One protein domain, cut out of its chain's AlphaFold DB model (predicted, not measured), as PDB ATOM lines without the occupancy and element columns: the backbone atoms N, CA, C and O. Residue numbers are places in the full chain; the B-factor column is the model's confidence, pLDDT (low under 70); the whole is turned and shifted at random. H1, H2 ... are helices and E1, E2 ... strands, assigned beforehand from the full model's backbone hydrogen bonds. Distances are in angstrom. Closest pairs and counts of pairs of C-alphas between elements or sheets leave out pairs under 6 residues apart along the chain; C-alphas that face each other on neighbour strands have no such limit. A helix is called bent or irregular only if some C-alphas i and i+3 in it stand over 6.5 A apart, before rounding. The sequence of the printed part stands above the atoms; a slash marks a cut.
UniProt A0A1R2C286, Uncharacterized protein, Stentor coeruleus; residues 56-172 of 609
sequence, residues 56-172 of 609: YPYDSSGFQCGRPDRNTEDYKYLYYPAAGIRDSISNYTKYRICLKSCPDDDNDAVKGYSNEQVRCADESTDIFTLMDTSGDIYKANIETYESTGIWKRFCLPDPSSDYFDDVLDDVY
ATOM      1  N   TYR A  56     342.206 337.456 238.403       78.31
ATOM      2  CA  TYR A  56     343.133 336.737 237.515       78.31
ATOM      3  C   TYR A  56     344.553 337.314 237.578       78.31
ATOM      4  O   TYR A  56     344.700 338.535 237.476       78.31
ATOM      5  N   PRO A  57     345.585 336.459 237.722       80.31
ATOM      6  CA  PRO A  57     346.967 336.908 237.774       80.31
ATOM      7  C   PRO A  57     347.478 337.328 236.399       80.31
ATOM      8  O   PRO A  57     346.974 336.865 235.371       80.31
ATOM      9  N   TYR A  58     348.498 338.181 236.405       83.12
ATOM     10  CA  TYR A  58     349.120 338.727 235.206       83.12
ATOM     11  C   TYR A  58     350.482 338.088 234.968       83.12
ATOM     12  O   TYR A  58     351.292 337.951 235.887       83.12
ATOM     13  N   ASP A  59     350.735 337.724 233.717       86.62
ATOM     14  CA  ASP A  59     352.058 337.336 233.262       86.62
ATOM     15  C   ASP A  59     352.993 338.546 233.139       86.62
ATOM     16  O   ASP A  59     352.632 339.701 233.380       86.62
ATOM     17  N   SER A  60     354.233 338.275 232.752       85.12
ATOM     18  CA  SER A  60     355.275 339.295 232.637       85.12
ATOM     19  C   SER A  60     355.034 340.353 231.554       85.12
ATOM     20  O   SER A  60     355.681 341.397 231.576       85.12
ATOM     21  N   SER A  61     354.093 340.119 230.637       80.88
ATOM     22  CA  SER A  61     353.694 341.064 229.586       80.88
ATOM     23  C   SER A  61     352.300 341.664 229.822       80.88
ATOM     24  O   SER A  61     351.764 342.348 228.952       80.88
ATOM     25  N   GLY A  62     351.689 341.421 230.986       80.81
ATOM     26  CA  GLY A  62     350.374 341.960 231.338       80.81
ATOM     27  C   GLY A  62     349.184 341.201 230.732       80.81
ATOM     28  O   GLY A  62     348.072 341.744 230.662       80.81
ATOM     29  N   PHE A  63     349.363 339.951 230.297       84.38
ATOM     30  CA  PHE A  63     348.258 339.058 229.940       84.38
ATOM     31  C   PHE A  63     347.719 338.333 231.172       84.38
ATOM     32  O   PHE A  63     348.472 337.856 232.011       84.38
ATOM     33  N   GLN A  64     346.392 338.232 231.274       86.00
ATOM     34  CA  GLN A  64     345.744 337.535 232.382       86.00
ATOM     35  C   GLN A  64     345.661 336.037 232.103       86.00
ATOM     36  O   GLN A  64     345.096 335.643 231.082       86.00
ATOM     37  N   CYS A  65     346.165 335.202 233.007       85.19
ATOM     38  CA  CYS A  65     346.076 333.746 232.871       85.19
ATOM     39  C   CYS A  65     344.639 333.271 233.125       85.19
ATOM     40  O   CYS A  65     344.062 333.633 234.142       85.19
ATOM     41  N   GLY A  66     344.045 332.461 232.241       82.00
ATOM     42  CA  GLY A  66     342.730 331.836 232.447       82.00
ATOM     43  C   GLY A  66     341.511 332.713 232.153       82.00
ATOM     44  O   GLY A  66     340.408 332.368 232.590       82.00
ATOM     45  N   ARG A  67     341.685 333.839 231.448       81.62
ATOM     46  CA  ARG A  67     340.588 334.748 231.084       81.62
ATOM     47  C   ARG A  67     339.986 334.378 229.713       81.62
ATOM     48  O   ARG A  67     340.744 334.356 228.751       81.62
ATOM     49  N   PRO A  68     338.657 334.174 229.591       68.88
ATOM     50  CA  PRO A  68     338.009 333.768 228.332       68.88
ATOM     51  C   PRO A  68     338.137 334.776 227.181       68.88
ATOM     52  O   PRO A  68     338.291 334.395 226.027       68.88
ATOM     53  N   ASP A  69     338.119 336.078 227.485       65.81
ATOM     54  CA  ASP A  69     338.195 337.144 226.469       65.81
ATOM     55  C   ASP A  69     339.608 337.348 225.889       65.81
ATOM     56  O   ASP A  69     339.845 338.261 225.094       65.81
ATOM     57  N   ARG A  70     340.578 336.534 226.316       64.81
ATOM     58  CA  ARG A  70     341.942 336.501 225.788       64.81
ATOM     59  C   ARG A  70     342.278 335.058 225.416       64.81
ATOM     60  O   ARG A  70     341.724 334.123 225.976       64.81
ATOM     61  N   ASN A  71     343.232 334.855 224.509       75.50
ATOM     62  CA  ASN A  71     343.674 333.517 224.070       75.50
ATOM     63  C   ASN A  71     344.348 332.672 225.189       75.50
ATOM     64  O   ASN A  71     345.032 331.695 224.905       75.50
ATOM     65  N   THR A  72     344.179 333.053 226.457       79.88
ATOM     66  CA  THR A  72     344.738 332.444 227.665       79.88
ATOM     67  C   THR A  72     343.707 331.633 228.462       79.88
ATOM     68  O   THR A  72     344.033 331.180 229.556       79.88
ATOM     69  N   GLU A  73     342.482 331.418 227.962       81.94
ATOM     70  CA  GLU A  73     341.407 330.690 228.672       81.94
ATOM     71  C   GLU A  73     341.841 329.297 229.171       81.94
ATOM     72  O   GLU A  73     341.565 328.900 230.309       81.94
ATOM     73  N   ASP A  74     342.584 328.583 228.328       84.00
ATOM     74  CA  ASP A  74     343.131 327.261 228.626       84.00
ATOM     75  C   ASP A  74     344.369 327.301 229.538       84.00
ATOM     76  O   ASP A  74     344.742 326.270 230.095       84.00
ATOM     77  N   TYR A  75     344.991 328.468 229.718       87.44
ATOM     78  CA  TYR A  75     346.253 328.670 230.435       87.44
ATOM     79  C   TYR A  75     345.998 329.393 231.757       87.44
ATOM     80  O   TYR A  75     346.163 330.607 231.869       87.44
ATOM     81  N   LYS A  76     345.524 328.645 232.756       86.31
ATOM     82  CA  LYS A  76     344.946 329.186 233.998       86.31
ATOM     83  C   LYS A  76     345.960 329.517 235.087       86.31
ATOM     84  O   LYS A  76     345.617 330.262 236.000       86.31
ATOM     85  N   TYR A  77     347.166 328.965 235.013       84.94
ATOM     86  CA  TYR A  77     348.133 329.015 236.103       84.94
ATOM     87  C   TYR A  77     349.294 329.952 235.786       84.94
ATOM     88  O   TYR A  77     349.884 329.838 234.725       84.94
ATOM     89  N   LEU A  78     349.661 330.848 236.694       87.31
ATOM     90  CA  LEU A  78     350.875 331.653 236.584       87.31
ATOM     91  C   LEU A  78     352.089 330.867 237.107       87.31
ATOM     92  O   LEU A  78     352.025 330.314 238.203       87.31
ATOM     93  N   TYR A  79     353.185 330.857 236.350       87.38
ATOM     94  CA  TYR A  79     354.428 330.141 236.659       87.38
ATOM     95  C   TYR A  79     355.666 331.034 236.477       87.38
ATOM     96  O   TYR A  79     355.641 331.962 235.661       87.38
ATOM     97  N   TYR A  80     356.744 330.732 237.212       87.12
ATOM     98  CA  TYR A  80     357.984 331.515 237.287       87.12
ATOM     99  C   TYR A  80     359.170 330.768 236.666       87.12
ATOM    100  O   TYR A  80     360.032 330.271 237.385       87.12
ATOM    101  N   PRO A  81     359.274 330.694 235.330       80.88
ATOM    102  CA  PRO A  81     360.225 329.809 234.668       80.88
ATOM    103  C   PRO A  81     361.676 330.080 235.059       80.88
ATOM    104  O   PRO A  81     362.438 329.141 235.183       80.88
ATOM    105  N   ALA A  82     362.071 331.326 235.329       75.75
ATOM    106  CA  ALA A  82     363.467 331.668 235.602       75.75
ATOM    107  C   ALA A  82     363.973 331.306 237.018       75.75
ATOM    108  O   ALA A  82     365.148 331.542 237.304       75.75
ATOM    109  N   ALA A  83     363.139 330.736 237.895       72.88
ATOM    110  CA  ALA A  83     363.535 330.418 239.271       72.88
ATOM    111  C   ALA A  83     364.704 329.416 239.351       72.88
ATOM    112  O   ALA A  83     365.622 329.599 240.154       72.88
ATOM    113  N   GLY A  84     364.746 328.432 238.445       65.44
ATOM    114  CA  GLY A  84     365.816 327.427 238.378       65.44
ATOM    115  C   GLY A  84     367.189 327.952 237.924       65.44
ATOM    116  O   GLY A  84     368.186 327.255 238.071       65.44
ATOM    117  N   ILE A  85     367.275 329.185 237.399       66.31
ATOM    118  CA  ILE A  85     368.528 329.807 236.918       66.31
ATOM    119  C   ILE A  85     368.872 331.113 237.653       66.31
ATOM    120  O   ILE A  85     369.590 331.968 237.123       66.31
ATOM    121  N   ARG A  86     368.378 331.275 238.888       68.44
ATOM    122  CA  ARG A  86     368.565 332.476 239.728       68.44
ATOM    123  C   ARG A  86     370.018 332.952 239.856       68.44
ATOM    124  O   ARG A  86     370.265 334.152 239.922       68.44
ATOM    125  N   ASP A  87     370.984 332.031 239.820       66.31
ATOM    126  CA  ASP A  87     372.415 332.349 239.938       66.31
ATOM    127  C   ASP A  87     372.934 333.157 238.738       66.31
ATOM    128  O   ASP A  87     373.959 333.833 238.825       66.31
ATOM    129  N   SER A  88     372.213 333.108 237.613       66.00
ATOM    130  CA  SER A  88     372.520 333.846 236.385       66.00
ATOM    131  C   SER A  88     371.675 335.114 236.212       66.00
ATOM    132  O   SER A  88     372.074 336.004 235.461       66.00
ATOM    133  N   ILE A  89     370.518 335.223 236.883       70.50
ATOM    134  CA  ILE A  89     369.561 336.331 236.724       70.50
ATOM    135  C   ILE A  89     369.018 336.760 238.091       70.50
ATOM    136  O   ILE A  89     368.149 336.113 238.667       70.50
ATOM    137  N   SER A  90     369.458 337.922 238.573       64.69
ATOM    138  CA  SER A  90     369.084 338.438 239.898       64.69
ATOM    139  C   SER A  90     367.620 338.886 240.043       64.69
ATOM    140  O   SER A  90     367.137 338.985 241.161       64.69
ATOM    141  N   ASN A  91     366.902 339.144 238.942       73.75
ATOM    142  CA  ASN A  91     365.484 339.549 238.930       73.75
ATOM    143  C   ASN A  91     364.589 338.479 238.277       73.75
ATOM    144  O   ASN A  91     363.727 338.795 237.453       73.75
ATOM    145  N   TYR A  92     364.824 337.205 238.587       76.75
ATOM    146  CA  TYR A  92     364.140 336.091 237.929       76.75
ATOM    147  C   TYR A  92     362.610 336.098 238.132       76.75
ATOM    148  O   TYR A  92     361.878 335.688 237.235       76.75
ATOM    149  N   THR A  93     362.113 336.652 239.243       77.38
ATOM    150  CA  THR A  93     360.675 336.776 239.550       77.38
ATOM    151  C   THR A  93     359.906 337.677 238.579       77.38
ATOM    152  O   THR A  93     358.683 337.599 238.485       77.38
ATOM    153  N   LYS A  94     360.600 338.503 237.782       79.81
ATOM    154  CA  LYS A  94     359.959 339.299 236.723       79.81
ATOM    155  C   LYS A  94     359.452 338.446 235.563       79.81
ATOM    156  O   LYS A  94     358.465 338.823 234.931       79.81
ATOM    157  N   TYR A  95     360.103 337.315 235.298       82.06
ATOM    158  CA  TYR A  95     359.760 336.429 234.194       82.06
ATOM    159  C   TYR A  95     358.661 335.475 234.635       82.06
ATOM    160  O   TYR A  95     358.868 334.600 235.471       82.06
ATOM    161  N   ARG A  96     357.477 335.671 234.062       86.69
ATOM    162  CA  ARG A  96     356.246 334.961 234.415       86.69
ATOM    163  C   ARG A  96     355.482 334.584 233.161       86.69
ATOM    164  O   ARG A  96     355.433 335.383 232.218       86.69
ATOM    165  N   ILE A  97     354.869 333.405 233.169       87.69
ATOM    166  CA  ILE A  97     354.122 332.848 232.035       87.69
ATOM    167  C   ILE A  97     352.859 332.118 232.502       87.69
ATOM    168  O   ILE A  97     352.821 331.586 233.611       87.69
ATOM    169  N   CYS A  98     351.831 332.085 231.654       89.31
ATOM    170  CA  CYS A  98     350.613 331.322 231.909       89.31
ATOM    171  C   CYS A  98     350.745 329.874 231.409       89.31
ATOM    172  O   CYS A  98     351.061 329.662 230.241       89.31
ATOM    173  N   LEU A  99     350.434 328.890 232.253       88.06
ATOM    174  CA  LEU A  99     350.445 327.454 231.978       88.06
ATOM    175  C   LEU A  99     349.042 326.838 232.039       88.06
ATOM    176  O   LEU A  99     348.150 327.314 232.749       88.06
ATOM    177  N   LYS A 100     348.860 325.726 231.321       86.50
ATOM    178  CA  LYS A 100     347.629 324.914 231.357       86.50
ATOM    179  C   LYS A 100     347.479 324.098 232.647       86.50
ATOM    180  O   LYS A 100     346.371 323.978 233.168       86.50
ATOM    181  N   SER A 101     348.587 323.582 233.166       85.19
ATOM    182  CA  SER A 101     348.707 322.840 234.424       85.19
ATOM    183  C   SER A 101     350.071 323.127 235.049       85.19
ATOM    184  O   SER A 101     351.004 323.477 234.324       85.19
ATOM    185  N   CYS A 102     350.172 323.004 236.372       85.69
ATOM    186  CA  CYS A 102     351.464 323.077 237.047       85.69
ATOM    187  C   CYS A 102     352.261 321.786 236.800       85.69
ATOM    188  O   CYS A 102     351.627 320.732 236.749       85.69
ATOM    189  N   PRO A 103     353.584 321.873 236.582       86.50
ATOM    190  CA  PRO A 103     354.467 320.708 236.524       86.50
ATOM    191  C   PRO A 103     354.534 319.991 237.878       86.50
ATOM    192  O   PRO A 103     354.651 320.656 238.910       86.50
ATOM    193  N   ASP A 104     354.446 318.661 237.845       82.62
ATOM    194  CA  ASP A 104     354.479 317.765 239.006       82.62
ATOM    195  C   ASP A 104     355.907 317.270 239.300       82.62
ATOM    196  O   ASP A 104     356.205 316.942 240.440       82.62
ATOM    197  N   ASP A 105     356.794 317.253 238.302       78.75
ATOM    198  CA  ASP A 105     358.202 316.862 238.433       78.75
ATOM    199  C   ASP A 105     359.142 317.881 237.756       78.75
ATOM    200  O   ASP A 105     358.752 318.676 236.890       78.75
ATOM    201  N   ASP A 106     360.425 317.822 238.116       73.00
ATOM    202  CA  ASP A 106     361.474 318.523 237.377       73.00
ATOM    203  C   ASP A 106     361.540 317.991 235.932       73.00
ATOM    204  O   ASP A 106     361.543 316.779 235.705       73.00
ATOM    205  N   ASN A 107     361.661 318.887 234.948       70.88
ATOM    206  CA  ASN A 107     361.661 318.566 233.507       70.88
ATOM    207  C   ASN A 107     360.329 318.054 232.922       70.88
ATOM    208  O   ASN A 107     360.314 317.461 231.839       70.88
ATOM    209  N   ASP A 108     359.208 318.310 233.594       73.19
ATOM    210  CA  ASP A 108     357.879 318.022 233.066       73.19
ATOM    211  C   ASP A 108     357.515 318.814 231.808       73.19
ATOM    212  O   ASP A 108     357.822 320.006 231.683       73.19
ATOM    213  N   ALA A 109     356.742 318.145 230.944       70.81
ATOM    214  CA  ALA A 109     356.216 318.703 229.710       70.81
ATOM    215  C   ALA A 109     355.090 319.724 229.963       70.81
ATOM    216  O   ALA A 109     353.940 319.337 230.202       70.81
ATOM    217  N   VAL A 110     355.368 321.026 229.862       74.88
ATOM    218  CA  VAL A 110     354.407 322.096 230.178       74.88
ATOM    219  C   VAL A 110     353.956 322.881 228.950       74.88
ATOM    220  O   VAL A 110     354.728 323.316 228.100       74.88
ATOM    221  N   LYS A 111     352.647 323.137 228.876       80.00
ATOM    222  CA  LYS A 111     352.056 323.991 227.837       80.00
ATOM    223  C   LYS A 111     351.896 325.404 228.367       80.00
ATOM    224  O   LYS A 111     351.022 325.640 229.207       80.00
ATOM    225  N   GLY A 112     352.706 326.321 227.843       80.75
ATOM    226  CA  GLY A 112     352.680 327.741 228.185       80.75
ATOM    227  C   GLY A 112     352.150 328.642 227.071       80.75
ATOM    228  O   GLY A 112     352.204 328.299 225.891       80.75
ATOM    229  N   TYR A 113     351.627 329.803 227.458       84.81
ATOM    230  CA  TYR A 113     351.230 330.872 226.547       84.81
ATOM    231  C   TYR A 113     352.383 331.868 226.384       84.81
ATOM    232  O   TYR A 113     352.685 332.620 227.309       84.81
ATOM    233  N   SER A 114     353.034 331.862 225.219       84.25
ATOM    234  CA  SER A 114     354.167 332.748 224.919       84.25
ATOM    235  C   SER A 114     353.804 334.228 225.048       84.25
ATOM    236  O   SER A 114     352.762 334.669 224.561       84.25
ATOM    237  N   ASN A 115     354.714 335.011 225.623       83.12
ATOM    238  CA  ASN A 115     354.587 336.456 225.780       83.12
ATOM    239  C   ASN A 115     355.868 337.195 225.333       83.12
ATOM    240  O   ASN A 115     356.719 336.619 224.646       83.12
ATOM    241  N   GLU A 116     355.980 338.496 225.620       80.56
ATOM    242  CA  GLU A 116     357.096 339.324 225.140       80.56
ATOM    243  C   GLU A 116     358.431 338.971 225.810       80.56
ATOM    244  O   GLU A 116     359.473 339.077 225.164       80.56
ATOM    245  N   GLN A 117     358.407 338.523 227.069       78.31
ATOM    246  CA  GLN A 117     359.609 338.243 227.866       78.31
ATOM    247  C   GLN A 117     359.951 336.751 227.944       78.31
ATOM    248  O   GLN A 117     361.118 336.404 228.113       78.31
ATOM    249  N   VAL A 118     358.957 335.871 227.809       79.88
ATOM    250  CA  VAL A 118     359.088 334.413 227.882       79.88
ATOM    251  C   VAL A 118     358.397 333.789 226.673       79.88
ATOM    252  O   VAL A 118     357.179 333.891 226.520       79.88
ATOM    253  N   ARG A 119     359.157 333.096 225.823       78.00
ATOM    254  CA  ARG A 119     358.604 332.345 224.682       78.00
ATOM    255  C   ARG A 119     358.743 330.843 224.869       78.00
ATOM    256  O   ARG A 119     359.818 330.384 225.239       78.00
ATOM    257  N   CYS A 120     357.689 330.103 224.538       74.06
ATOM    258  CA  CYS A 120     357.719 328.654 224.354       74.06
ATOM    259  C   CYS A 120     358.189 328.330 222.926       74.06
ATOM    260  O   CYS A 120     357.714 328.951 221.971       74.06
ATOM    261  N   ALA A 121     359.137 327.399 222.784       63.25
ATOM    262  CA  ALA A 121     359.739 327.046 221.494       63.25
ATOM    263  C   ALA A 121     358.767 326.345 220.522       63.25
ATOM    264  O   ALA A 121     358.809 326.647 219.334       63.25
ATOM    265  N   ASP A 122     357.872 325.489 221.029       59.53
ATOM    266  CA  ASP A 122     356.716 324.912 220.323       59.53
ATOM    267  C   ASP A 122     355.546 324.762 221.317       59.53
ATOM    268  O   ASP A 122     355.769 324.656 222.523       59.53
ATOM    269  N   GLU A 123     354.295 324.651 220.845       51.44
ATOM    270  CA  GLU A 123     353.106 324.340 221.685       51.44
ATOM    271  C   GLU A 123     353.172 322.948 222.378       51.44
ATOM    272  O   GLU A 123     352.199 322.480 222.985       51.44
ATOM    273  N   SER A 124     354.318 322.268 222.273       47.69
ATOM    274  CA  SER A 124     354.567 320.894 222.698       47.69
ATOM    275  C   SER A 124     355.953 320.627 223.316       47.69
ATOM    276  O   SER A 124     356.234 319.455 223.550       47.69
ATOM    277  N   THR A 125     356.826 321.624 223.555       50.44
ATOM    278  CA  THR A 125     358.166 321.393 224.156       50.44
ATOM    279  C   THR A 125     358.628 322.477 225.146       50.44
ATOM    280  O   THR A 125     358.368 323.669 224.968       50.44
ATOM    281  N   ASP A 126     359.383 322.033 226.158       54.16
ATOM    282  CA  ASP A 126     359.696 322.691 227.450       54.16
ATOM    283  C   ASP A 126     360.768 323.773 227.422       54.16
ATOM    284  O   ASP A 126     361.333 324.158 228.443       54.16
ATOM    285  N   ILE A 127     361.086 324.281 226.238       59.31
ATOM    286  CA  ILE A 127     362.164 325.248 226.097       59.31
ATOM    287  C   ILE A 127     361.577 326.651 226.213       59.31
ATOM    288  O   ILE A 127     361.059 327.215 225.243       59.31
ATOM    289  N   PHE A 128     361.682 327.222 227.413       67.06
ATOM    290  CA  PHE A 128     361.474 328.650 227.627       67.06
ATOM    291  C   PHE A 128     362.690 329.432 227.142       67.06
ATOM    292  O   PHE A 128     363.823 329.080 227.446       67.06
ATOM    293  N   THR A 129     362.462 330.514 226.402       69.38
ATOM    294  CA  THR A 129     363.505 331.491 226.058       69.38
ATOM    295  C   THR A 129     363.188 332.821 226.725       69.38
ATOM    296  O   THR A 129     362.075 333.325 226.559       69.38
ATOM    297  N   LEU A 130     364.166 333.399 227.430       70.12
ATOM    298  CA  LEU A 130     364.048 334.732 228.018       70.12
ATOM    299  C   LEU A 130     364.538 335.802 227.039       70.12
ATOM    300  O   LEU A 130     365.592 335.661 226.410       70.12
ATOM    301  N   MET A 131     363.781 336.889 226.927       66.81
ATOM    302  CA  MET A 131     364.181 338.083 226.180       66.81
ATOM    303  C   MET A 131     364.463 339.223 227.157       66.81
ATOM    304  O   MET A 131     363.595 339.582 227.950       66.81
ATOM    305  N   ASP A 132     365.672 339.792 227.104       60.03
ATOM    306  CA  ASP A 132     366.009 340.985 227.883       60.03
ATOM    307  C   ASP A 132     365.507 342.260 227.175       60.03
ATOM    308  O   ASP A 132     365.402 342.333 225.949       60.03
ATOM    309  N   THR A 133     365.254 343.299 227.964       54.44
ATOM    310  CA  THR A 133     364.863 344.666 227.584       54.44
ATOM    311  C   THR A 133     365.784 345.353 226.566       54.44
ATOM    312  O   THR A 133     365.369 346.325 225.935       54.44
ATOM    313  N   SER A 134     366.998 344.838 226.354       55.47
ATOM    314  CA  SER A 134     367.953 345.313 225.338       55.47
ATOM    315  C   SER A 134     367.798 344.625 223.969       55.47
ATOM    316  O   SER A 134     368.464 345.013 223.012       55.47
ATOM    317  N   GLY A 135     366.930 343.610 223.857       51.75
ATOM    318  CA  GLY A 135     366.762 342.786 222.653       51.75
ATOM    319  C   GLY A 135     367.784 341.649 222.510       51.75
ATOM    320  O   GLY A 135     367.702 340.881 221.550       51.75
ATOM    321  N   ASP A 136     368.714 341.510 223.459       52.47
ATOM    322  CA  ASP A 136     369.640 340.379 223.522       52.47
ATOM    323  C   ASP A 136     368.914 339.130 224.048       52.47
ATOM    324  O   ASP A 136     368.262 339.135 225.096       52.47
ATOM    325  N   ILE A 137     368.999 338.044 223.279       54.75
ATOM    326  CA  ILE A 137     368.328 336.778 223.581       54.75
ATOM    327  C   ILE A 137     369.246 335.951 224.482       54.75
ATOM    328  O   ILE A 137     370.202 335.335 223.999       54.75
ATOM    329  N   TYR A 138     368.922 335.858 225.771       57.75
ATOM    330  CA  TYR A 138     369.459 334.795 226.616       57.75
ATOM    331  C   TYR A 138     368.726 333.501 226.256       57.75
ATOM    332  O   TYR A 138     367.678 333.169 226.808       57.75
ATOM    333  N   LYS A 139     369.275 332.757 225.286       53.34
ATOM    334  CA  LYS A 139     368.852 331.382 224.981       53.34
ATOM    335  C   LYS A 139     369.333 330.436 226.084       53.34
ATOM    336  O   LYS A 139     370.197 329.597 225.852       53.34
ATOM    337  N   ALA A 140     368.833 330.621 227.298       57.09
ATOM    338  CA  ALA A 140     368.919 329.608 228.333       57.09
ATOM    339  C   ALA A 140     367.686 328.721 228.176       57.09
ATOM    340  O   ALA A 140     366.576 329.229 228.268       57.09
ATOM    341  N   ASN A 141     367.877 327.431 227.899       62.03
ATOM    342  CA  ASN A 141     366.800 326.459 228.059       62.03
ATOM    343  C   ASN A 141     366.562 326.352 229.564       62.03
ATOM    344  O   ASN A 141     367.484 325.967 230.284       62.03
ATOM    345  N   ILE A 142     365.390 326.763 230.036       64.19
ATOM    346  CA  ILE A 142     365.081 326.693 231.462       64.19
ATOM    347  C   ILE A 142     364.254 325.444 231.726       64.19
ATOM    348  O   ILE A 142     363.196 325.288 231.122       64.19
ATOM    349  N   GLU A 143     364.753 324.575 232.602       70.25
ATOM    350  CA  GLU A 143     364.049 323.374 233.052       70.25
ATOM    351  C   GLU A 143     362.873 323.753 233.967       70.25
ATOM    352  O   GLU A 143     362.927 324.738 234.714       70.25
ATOM    353  N   THR A 144     361.782 322.997 233.874       77.25
ATOM    354  CA  THR A 144     360.637 323.107 234.781       77.25
ATOM    355  C   THR A 144     360.979 322.559 236.160       77.25
ATOM    356  O   THR A 144     361.826 321.675 236.271       77.25
ATOM    357  N   TYR A 145     360.323 323.089 237.193       80.00
ATOM    358  CA  TYR A 145     360.451 322.622 238.571       80.00
ATOM    359  C   TYR A 145     359.111 322.132 239.124       80.00
ATOM    360  O   TYR A 145     358.062 322.676 238.762       80.00
ATOM    361  N   GLU A 146     359.155 321.161 240.039       82.69
ATOM    362  CA  GLU A 146     357.970 320.660 240.750       82.69
ATOM    363  C   GLU A 146     357.203 321.802 241.441       82.69
ATOM    364  O   GLU A 146     357.749 322.591 242.224       82.69
ATOM    365  N   SER A 147     355.903 321.906 241.157       80.38
ATOM    366  CA  SER A 147     355.077 322.987 241.681       80.38
ATOM    367  C   SER A 147     353.627 322.584 241.909       80.38
ATOM    368  O   SER A 147     352.999 321.881 241.124       80.38
ATOM    369  N   THR A 148     353.032 323.118 242.973       76.81
ATOM    370  CA  THR A 148     351.636 322.844 243.311       76.81
ATOM    371  C   THR A 148     350.719 324.003 242.939       76.81
ATOM    372  O   THR A 148     351.017 325.189 243.119       76.81
ATOM    373  N   GLY A 149     349.551 323.650 242.401       67.62
ATOM    374  CA  GLY A 149     348.537 324.607 241.981       67.62
ATOM    375  C   GLY A 149     347.807 325.257 243.157       67.62
ATOM    376  O   GLY A 149     346.842 324.697 243.680       67.62
ATOM    377  N   ILE A 150     348.165 326.489 243.514       65.25
ATOM    378  CA  ILE A 150     347.461 327.285 244.524       65.25
ATOM    379  C   ILE A 150     346.316 328.067 243.871       65.25
ATOM    380  O   ILE A 150     346.462 328.721 242.836       65.25
ATOM    381  N   TRP A 151     345.124 327.943 244.464       57.44
ATOM    382  CA  TRP A 151     343.868 328.593 244.044       57.44
ATOM    383  C   TRP A 151     343.448 328.275 242.598       57.44
ATOM    384  O   TRP A 151     342.584 328.949 242.038       57.44
ATOM    385  N   LYS A 152     344.047 327.236 241.996       70.69
ATOM    386  CA  LYS A 152     343.964 326.929 240.558       70.69
ATOM    387  C   LYS A 152     344.387 328.102 239.657       70.69
ATOM    388  O   LYS A 152     343.838 328.259 238.569       70.69
ATOM    389  N   ARG A 153     345.294 328.956 240.149       76.94
ATOM    390  CA  ARG A 153     345.734 330.194 239.481       76.94
ATOM    391  C   ARG A 153     347.238 330.442 239.553       76.94
ATOM    392  O   ARG A 153     347.748 331.157 238.704       76.94
ATOM    393  N   PHE A 154     347.948 329.848 240.508       81.56
ATOM    394  CA  PHE A 154     349.399 329.991 240.673       81.56
ATOM    395  C   PHE A 154     350.059 328.620 240.767       81.56
ATOM    396  O   PHE A 154     349.472 327.720 241.362       81.56
ATOM    397  N   CYS A 155     351.261 328.481 240.220       84.12
ATOM    398  CA  CYS A 155     352.139 327.338 240.439       84.12
ATOM    399  C   CYS A 155     353.231 327.748 241.423       84.12
ATOM    400  O   CYS A 155     354.128 328.518 241.072       84.12
ATOM    401  N   LEU A 156     353.115 327.277 242.664       80.12
ATOM    402  CA  LEU A 156     354.070 327.580 243.727       80.12
ATOM    403  C   LEU A 156     355.073 326.429 243.877       80.12
ATOM    404  O   LEU A 156     354.637 325.275 243.862       80.12
ATOM    405  N   PRO A 157     356.382 326.726 243.995       81.75
ATOM    406  CA  PRO A 157     357.413 325.714 244.216       81.75
ATOM    407  C   PRO A 157     357.162 324.874 245.472       81.75
ATOM    408  O   PRO A 157     356.417 325.293 246.364       81.75
ATOM    409  N   ASP A 158     357.844 323.736 245.585       75.81
ATOM    410  CA  ASP A 158     357.903 323.002 246.850       75.81
ATOM    411  C   ASP A 158     358.495 323.892 247.975       75.81
ATOM    412  O   ASP A 158     359.498 324.581 247.741       75.81
ATOM    413  N   PRO A 159     357.927 323.893 249.201       65.62
ATOM    414  CA  PRO A 159     358.423 324.688 250.332       65.62
ATOM    415  C   PRO A 159     359.875 324.420 250.745       65.62
ATOM    416  O   PRO A 159     360.469 325.221 251.462       65.62
ATOM    417  N   SER A 160     360.440 323.276 250.361       67.25
ATOM    418  CA  SER A 160     361.841 322.930 250.598       67.25
ATOM    419  C   SER A 160     362.801 323.522 249.562       67.25
ATOM    420  O   SER A 160     364.014 323.447 249.760       67.25
ATOM    421  N   SER A 161     362.286 324.120 248.483       71.75
ATOM    422  CA  SER A 161     363.101 324.752 247.448       71.75
ATOM    423  C   SER A 161     363.661 326.103 247.901       71.75
ATOM    424  O   SER A 161     362.990 326.910 248.544       71.75
ATOM    425  N   ASP A 162     364.900 326.397 247.509       74.56
ATOM    426  CA  ASP A 162     365.597 327.613 247.944       74.56
ATOM    427  C   ASP A 162     365.017 328.925 247.364       74.56
ATOM    428  O   ASP A 162     365.494 330.004 247.712       74.56
ATOM    429  N   TYR A 163     364.083 328.851 246.414       73.94
ATOM    430  CA  TYR A 163     363.441 329.993 245.744       73.94
ATOM    431  C   TYR A 163     361.949 330.107 246.090       73.94
ATOM    432  O   TYR A 163     361.250 330.962 245.546       73.94
ATOM    433  N   PHE A 164     361.461 329.261 247.005       75.00
ATOM    434  CA  PHE A 164     360.089 329.301 247.494       75.00
ATOM    435  C   PHE A 164     359.736 330.676 248.068       75.00
ATOM    436  O   PHE A 164     358.761 331.276 247.624       75.00
ATOM    437  N   ASP A 165     360.561 331.197 248.982       70.38
ATOM    438  CA  ASP A 165     360.311 332.471 249.670       70.38
ATOM    439  C   ASP A 165     360.247 333.656 248.689       70.38
ATOM    440  O   ASP A 165     359.357 334.493 248.790       70.38
ATOM    441  N   ASP A 166     361.125 333.694 247.685       73.56
ATOM    442  CA  ASP A 166     361.164 334.768 246.682       73.56
ATOM    443  C   ASP A 166     359.939 334.745 245.742       73.56
ATOM    444  O   ASP A 166     359.400 335.794 245.382       73.56
ATOM    445  N   VAL A 167     359.499 333.551 245.314       75.19
ATOM    446  CA  VAL A 167     358.279 333.388 244.501       75.19
ATOM    447  C   VAL A 167     357.046 333.720 245.334       75.19
ATOM    448  O   VAL A 167     356.125 334.383 244.854       75.19
ATOM    449  N   LEU A 168     357.032 333.288 246.592       71.44
ATOM    450  CA  LEU A 168     355.953 333.554 247.525       71.44
ATOM    451  C   LEU A 168     355.825 335.059 247.818       71.44
ATOM    452  O   LEU A 168     354.713 335.579 247.740       71.44
ATOM    453  N   ASP A 169     356.939 335.770 248.013       70.12
ATOM    454  CA  ASP A 169     356.991 337.228 248.211       70.12
ATOM    455  C   ASP A 169     356.498 338.032 246.984       70.12
ATOM    456  O   ASP A 169     355.977 339.141 247.131       70.12
ATOM    457  N   ASP A 170     356.639 337.511 245.755       70.25
ATOM    458  CA  ASP A 170     356.096 338.166 244.549       70.25
ATOM    459  C   ASP A 170     354.584 337.915 244.385       70.25
ATOM    460  O   ASP A 170     353.844 338.791 243.921       70.25
ATOM    461  N   VAL A 171     354.101 336.738 244.801       66.12
ATOM    462  CA  VAL A 171     352.670 336.383 244.785       66.12
ATOM    463  C   VAL A 171     351.913 337.036 245.953       66.12
ATOM    464  O   VAL A 171     350.734 337.378 245.802       66.12
ATOM    465  N   TYR A 172     352.562 337.254 247.101       59.69
ATOM    466  CA  TYR A 172     351.919 337.690 248.339       59.69
ATOM    467  C   TYR A 172     352.619 338.861 249.045       59.69
ATOM    468  O   TYR A 172     353.830 338.987 249.123       59.69
TER     469      TYR A 172
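Overview. This is residues 56 to 172 of the 609 residues of an uncharacterized protein of Stentor coeruleus (UniProt A0A1R2C286). This compact body has little regular structure: a short strand pair, E1 and E2, near the middle, the three-strand meander E3-E4-E5 on one side, and hairpin E6-E7 with H2 on another. The 117 printed residues, under half in named elements, run E1 H1 E2 E3 E4 E5 E6 E7 H2, a mixed class with antiparallel sheets. The radius of gyration of the C-alphas is 12.9 A; the spans are 35 by 34 by 25 A.

Arrangement. E1, residues 77 to 79, is antiparallel to E2, residues 97 to 99 (N 79 to O 97, 2.9 A). E3, E4 and E5, residues 118 to 122, 125 to 131 and 137 to 142, form a meander, each strand the antiparallel neighbour of the one before; N 119 and O 129 are 3.0 A apart, N 138 and O 130 3.4 A. H1, residues 81 to 85, is on that sheet, height 8.7 A; it is irregular, C-alphas 81 and 84 being 7.1 A apart, with 0 of 1 O i to N i+4 and 1 of 2 O i to N i+3 pairs within hydrogen-bond range. E6, residues 147 to 150, and E7, residues 154 to 157, form a hairpin (N 148 to O 156, 2.8 A). The closest C-alphas of E1 and E7, Leu 78 and Phe 154, are 4.7 A apart. H2, residues 164 to 171, has every O i to N i+4 pair within range; its closest C-alpha to E7 is Phe 164, 5.5 A from Pro 157.

Along the chain. E1 begins at C-alpha 77 (348.133, 329.015, 236.103); H2 ends at C-alpha 171 (352.670, 336.383, 244.785). E4 is 17.9 A long.

Size, cuts and confidence. The printed part has no cut. The links H1 to E2 and E2 to E3 are long. Mean pLDDT of the printed part is 73.7; residues 131 to 142 are among those under 70.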